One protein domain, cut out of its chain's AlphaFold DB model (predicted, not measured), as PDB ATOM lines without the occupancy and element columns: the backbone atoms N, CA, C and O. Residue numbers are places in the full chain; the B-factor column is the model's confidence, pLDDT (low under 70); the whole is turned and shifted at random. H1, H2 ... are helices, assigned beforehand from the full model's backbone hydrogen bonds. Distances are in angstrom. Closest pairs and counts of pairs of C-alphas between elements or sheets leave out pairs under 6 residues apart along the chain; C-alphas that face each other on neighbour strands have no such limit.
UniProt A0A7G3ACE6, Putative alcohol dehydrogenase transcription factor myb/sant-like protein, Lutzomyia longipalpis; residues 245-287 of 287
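Overview. This is residues 245 to 287 of the 287 residues of the protein "Putative alcohol dehydrogenase transcription factor myb/sant-like protein" of Lutzomyia longipalpis (UniProt A0A7G3ACE6). Two long helices, H1 then H2, run side by side in opposite ways, joined at one end by a turn at residues 262 to 265, as a narrow U with few contacts between its arms. The printed part has 43 residues with two named helices and no named strand, class all helix. It is only just loose, close to compact, with a radius of gyration of the C-alphas of 11.4 A, and spans 34 by 17 by 8 A.

Along the chain. Find C-alpha 247 at (489.721, 300.822, 373.827); from there H1, residues 247 to 261, runs 21.0 A. Next look at C-alpha 266 at (476.777, 295.935, 396.637), where H2, residues 266 to 285, begins; it runs 28.5 A to C-alpha 285 at (499.848, 294.039, 380.075).

Arrangement. H1 and H2 are close but not clearly touching; their closest C-alphas, those of Met 261 and Gln 269, are 6.4 A apart. Their lines stand at a shallow tilt of 8 degrees, opposite ways. In H1 and H2 every O i to N i+4 pair is within hydrogen-bond range.

Size, cuts and confidence. The C-alphas farthest apart, those of Arg 263 and Glu 287, are 35.0 A apart. The printed part has no cut, and the link from H1 to H2 is tight. Mean pLDDT of the printed part is 74.1; residues 245 to 252 are among those under 70.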
ATOM      1  N   ARG A 245     489.283 295.095 369.783       56.44
ATOM      2  CA  ARG A 245     490.426 295.998 370.083       56.44
ATOM      3  C   ARG A 245     490.118 297.506 369.984       56.44
ATOM      4  O   ARG A 245     490.987 298.304 369.656       56.44
ATOM      5  N   GLU A 246     488.903 297.923 370.324       61.91
ATOM      6  CA  GLU A 246     488.574 299.343 370.451       61.91
ATOM      7  C   GLU A 246     488.535 299.703 371.939       61.91
ATOM      8  O   GLU A 246     487.542 299.451 372.626       61.91
ATOM      9  N   LYS A 247     489.627 300.294 372.448       57.91
ATOM     10  CA  LYS A 247     489.721 300.822 373.827       57.91
ATOM     11  C   LYS A 247     488.540 301.759 374.153       57.91
ATOM     12  O   LYS A 247     487.992 301.714 375.257       57.91
ATOM     13  N   ASP A 248     488.057 302.495 373.154       57.91
ATOM     14  CA  ASP A 248     486.900 303.390 373.258       57.91
ATOM     15  C   ASP A 248     485.574 302.647 373.512       57.91
ATOM     16  O   ASP A 248     484.690 303.158 374.202       57.91
ATOM     17  N   CYS A 249     485.426 301.412 373.023       62.56
ATOM     18  CA  CYS A 249     484.242 300.590 373.287       62.56
ATOM     19  C   CYS A 249     484.218 300.072 374.732       62.56
ATOM     20  O   CYS A 249     483.148 300.006 375.342       62.56
ATOM     21  N   VAL A 250     485.384 299.755 375.307       63.94
ATOM     22  CA  VAL A 250     485.501 299.267 376.692       63.94
ATOM     23  C   VAL A 250     485.197 300.388 377.690       63.94
ATOM     24  O   VAL A 250     484.423 300.173 378.624       63.94
ATOM     25  N   SER A 251     485.710 301.601 377.455       64.81
ATOM     26  CA  SER A 251     485.426 302.771 378.300       64.81
ATOM     27  C   SER A 251     483.941 303.169 378.259       64.81
ATOM     28  O   SER A 251     483.299 303.277 379.306       64.81
ATOM     29  N   ASN A 252     483.341 303.248 377.065       69.25
ATOM     30  CA  ASN A 252     481.911 303.541 376.917       69.25
ATOM     31  C   ASN A 252     481.011 302.461 377.550       69.25
ATOM     32  O   ASN A 252     479.942 302.767 378.090       69.25
ATOM     33  N   TYR A 253     481.429 301.192 377.506       71.56
ATOM     34  CA  TYR A 253     480.707 300.097 378.151       71.56
ATOM     35  C   TYR A 253     480.851 300.124 379.679       71.56
ATOM     36  O   TYR A 253     479.872 299.867 380.384       71.56
ATOM     37  N   ALA A 254     482.020 300.492 380.207       69.62
ATOM     38  CA  ALA A 254     482.230 300.683 381.639       69.62
ATOM     39  C   ALA A 254     481.335 301.806 382.194       69.62
ATOM     40  O   ALA A 254     480.642 301.596 383.192       69.62
ATOM     41  N   ASP A 255     481.233 302.939 381.496       67.88
ATOM     42  CA  ASP A 255     480.347 304.054 381.867       67.88
ATOM     43  C   ASP A 255     478.858 303.686 381.769       67.88
ATOM     44  O   ASP A 255     478.027 304.058 382.615       67.88
ATOM     45  N   TYR A 256     478.502 302.896 380.752       77.06
ATOM     46  CA  TYR A 256     477.167 302.327 380.602       77.06
ATOM     47  C   TYR A 256     476.815 301.380 381.760       77.06
ATOM     48  O   TYR A 256     475.718 301.467 382.330       77.06
ATOM     49  N   MET A 257     477.746 300.506 382.148       72.62
ATOM     50  CA  MET A 257     477.580 299.582 383.268       72.62
ATOM     51  C   MET A 257     477.477 300.343 384.591       72.62
ATOM     52  O   MET A 257     476.519 300.120 385.334       72.62
ATOM     53  N   ALA A 258     478.349 301.323 384.838       69.75
ATOM     54  CA  ALA A 258     478.306 302.185 386.020       69.75
ATOM     55  C   ALA A 258     476.949 302.901 386.164       69.75
ATOM     56  O   ALA A 258     476.340 302.900 387.238       69.75
ATOM     57  N   SER A 259     476.394 303.405 385.056       69.94
ATOM     58  CA  SER A 259     475.073 304.049 385.024       69.94
ATOM     59  C   SER A 259     473.923 303.093 385.372       69.94
ATOM     60  O   SER A 259     472.898 303.507 385.927       69.94
ATOM     61  N   ARG A 260     474.063 301.795 385.080       74.50
ATOM     62  CA  ARG A 260     473.031 300.769 385.312       74.50
ATOM     63  C   ARG A 260     473.182 300.060 386.665       74.50
ATOM     64  O   ARG A 260     472.195 299.543 387.196       74.50
ATOM     65  N   MET A 261     474.374 300.108 387.255       73.38
ATOM     66  CA  MET A 261     474.732 299.451 388.514       73.38
ATOM     67  C   MET A 261     474.055 300.045 389.754       73.38
ATOM     68  O   MET A 261     473.953 299.336 390.750       73.38
ATOM     69  N   HIS A 262     473.492 301.259 389.710       69.69
ATOM     70  CA  HIS A 262     472.801 301.874 390.863       69.69
ATOM     71  C   HIS A 262     471.614 301.055 391.420       69.69
ATOM     72  O   HIS A 262     471.127 301.345 392.508       69.69
ATOM     73  N   ARG A 263     471.130 300.041 390.684       66.88
ATOM     74  CA  ARG A 263     470.049 299.131 391.118       66.88
ATOM     75  C   ARG A 263     470.533 297.760 391.586       66.88
ATOM     76  O   ARG A 263     469.713 296.907 391.917       66.88
ATOM     77  N   TRP A 264     471.833 297.500 391.536       84.50
ATOM     78  CA  TRP A 264     472.410 296.228 391.955       84.50
ATOM     79  C   TRP A 264     472.744 296.273 393.443       84.50
ATOM     80  O   TRP A 264     473.070 297.331 393.974       84.50
ATOM     81  N   ASN A 265     472.680 295.123 394.121       88.38
ATOM     82  CA  ASN A 265     473.224 295.041 395.473       88.38
ATOM     83  C   ASN A 265     474.757 295.203 395.424       88.38
ATOM     84  O   ASN A 265     475.393 294.950 394.395       88.38
ATOM     85  N   TRP A 266     475.346 295.622 396.544       73.62
ATOM     86  CA  TRP A 266     476.777 295.935 396.637       73.62
ATOM     87  C   TRP A 266     477.674 294.756 396.212       73.62
ATOM     88  O   TRP A 266     478.748 294.946 395.649       73.62
ATOM     89  N   GLU A 267     477.212 293.526 396.422       79.31
ATOM     90  CA  GLU A 267     477.951 292.300 396.126       79.31
ATOM     91  C   GLU A 267     478.042 292.029 394.614       79.31
ATOM     92  O   GLU A 267     479.114 291.717 394.087       79.31
ATOM     93  N   LYS A 268     476.944 292.257 393.877       80.25
ATOM     94  CA  LYS A 268     476.924 292.233 392.406       80.25
ATOM     95  C   LYS A 268     477.755 293.368 391.818       80.25
ATOM     96  O   LYS A 268     478.466 293.143 390.840       80.25
ATOM     97  N   GLN A 269     477.700 294.558 392.420       77.56
ATOM     98  CA  GLN A 269     478.520 295.688 391.984       77.56
ATOM     99  C   GLN A 269     480.014 295.380 392.120       77.56
ATOM    100  O   GLN A 269     480.773 295.533 391.166       77.56
ATOM    101  N   ARG A 270     480.420 294.858 393.283       81.00
ATOM    102  CA  ARG A 270     481.805 294.477 393.573       81.00
ATOM    103  C   ARG A 270     482.317 293.390 392.630       81.00
ATOM    104  O   ARG A 270     483.465 293.456 392.200       81.00
ATOM    105  N   LYS A 271     481.478 292.405 392.292       83.69
ATOM    106  CA  LYS A 271     481.838 291.342 391.345       83.69
ATOM    107  C   LYS A 271     482.048 291.878 389.927       83.69
ATOM    108  O   LYS A 271     483.029 291.508 389.296       83.69
ATOM    109  N   ALA A 272     481.173 292.761 389.449       80.31
ATOM    110  CA  ALA A 272     481.322 293.355 388.123       80.31
ATOM    111  C   ALA A 272     482.517 294.313 388.032       80.31
ATOM    112  O   ALA A 272     483.254 294.234 387.058       80.31
ATOM    113  N   MET A 273     482.778 295.128 389.061       80.44
ATOM    114  CA  MET A 273     483.993 295.958 389.102       80.44
ATOM    115  C   MET A 273     485.270 295.118 389.078       80.44
ATOM    116  O   MET A 273     486.228 295.493 388.416       80.44
ATOM    117  N   ARG A 274     485.285 293.957 389.750       84.81
ATOM    118  CA  ARG A 274     486.427 293.037 389.682       84.81
ATOM    119  C   ARG A 274     486.663 292.533 388.258       84.81
ATOM    120  O   ARG A 274     487.798 292.556 387.815       84.81
ATOM    121  N   MET A 275     485.601 292.129 387.555       82.94
ATOM    122  CA  MET A 275     485.709 291.672 386.165       82.94
ATOM    123  C   MET A 275     486.168 292.792 385.225       82.94
ATOM    124  O   MET A 275     486.965 292.538 384.334       82.94
ATOM    125  N   ILE A 276     485.692 294.025 385.427       82.62
ATOM    126  CA  ILE A 276     486.138 295.185 384.643       82.62
ATOM    127  C   ILE A 276     487.629 295.444 384.878       82.62
ATOM    128  O   ILE A 276     488.366 295.593 383.913       82.62
ATOM    129  N   ASN A 277     488.080 295.448 386.134       81.31
ATOM    130  CA  ASN A 277     489.489 295.681 386.455       81.31
ATOM    131  C   ASN A 277     490.396 294.565 385.924       81.31
ATOM    132  O   ASN A 277     491.436 294.861 385.365       81.31
ATOM    133  N   GLU A 278     489.980 293.301 386.029       84.62
ATOM    134  CA  GLU A 278     490.734 292.164 385.483       84.62
ATOM    135  C   GLU A 278     490.889 292.266 383.959       84.62
ATOM    136  O   GLU A 278     491.944 291.963 383.413       84.62
ATOM    137  N   VAL A 279     489.861 292.761 383.266       78.62
ATOM    138  CA  VAL A 279     489.920 293.034 381.826       78.62
ATOM    139  C   VAL A 279     490.850 294.207 381.502       78.62
ATOM    140  O   VAL A 279     491.599 294.122 380.534       78.62
ATOM    141  N   LEU A 280     490.818 295.287 382.289       79.12
ATOM    142  CA  LEU A 280     491.723 296.427 382.105       79.12
ATOM    143  C   LEU A 280     493.184 296.026 382.344       79.12
ATOM    144  O   LEU A 280     494.034 296.351 381.523       79.12
ATOM    145  N   ASP A 281     493.450 295.232 383.384       82.44
ATOM    146  CA  ASP A 281     494.788 294.711 383.676       82.44
ATOM    147  C   ASP A 281     495.315 293.831 382.524       82.44
ATOM    148  O   ASP A 281     496.499 293.885 382.205       82.44
ATOM    149  N   ILE A 282     494.466 293.027 381.866       81.81
ATOM    150  CA  ILE A 282     494.875 292.242 380.684       81.81
ATOM    151  C   ILE A 282     495.249 293.163 379.515       81.81
ATOM    152  O   ILE A 282     496.253 292.921 378.852       81.81
ATOM    153  N   ILE A 283     494.467 294.222 379.278       78.06
ATOM    154  CA  ILE A 283     494.723 295.183 378.195       78.06
ATOM    155  C   ILE A 283     496.046 295.924 378.423       78.06
ATOM    156  O   ILE A 283     496.818 296.070 377.479       78.06
ATOM    157  N   ASP A 284     496.318 296.361 379.654       78.69
ATOM    158  CA  ASP A 284     497.519 297.134 379.990       78.69
ATOM    159  C   ASP A 284     498.805 296.287 379.979       78.69
ATOM    160  O   ASP A 284     499.894 296.833 379.834       78.69
ATOM    161  N   ASN A 285     498.702 294.958 380.117       80.69
ATOM    162  CA  ASN A 285     499.848 294.039 380.075       80.69
ATOM    163  C   ASN A 285     500.148 293.469 378.669       80.69
ATOM    164  O   ASN A 285     501.168 292.799 378.503       80.69
ATOM    165  N   GLU A 286     499.274 293.678 377.677       73.25
ATOM    166  CA  GLU A 286     499.503 293.269 376.277       73.25
ATOM    167  C   GLU A 286     500.167 294.366 375.407       73.25
ATOM    168  O   GLU A 286     500.484 294.097 374.244       73.25
ATOM    169  N   GLU A 287     500.395 295.571 375.949       52.75
ATOM    170  CA  GLU A 287     501.187 296.662 375.338       52.75
ATOM    171  C   GLU A 287     502.653 296.662 375.800       52.75
ATOM    172  O   GLU A 287     503.522 296.940 374.937       52.75
TER     173      GLU A 287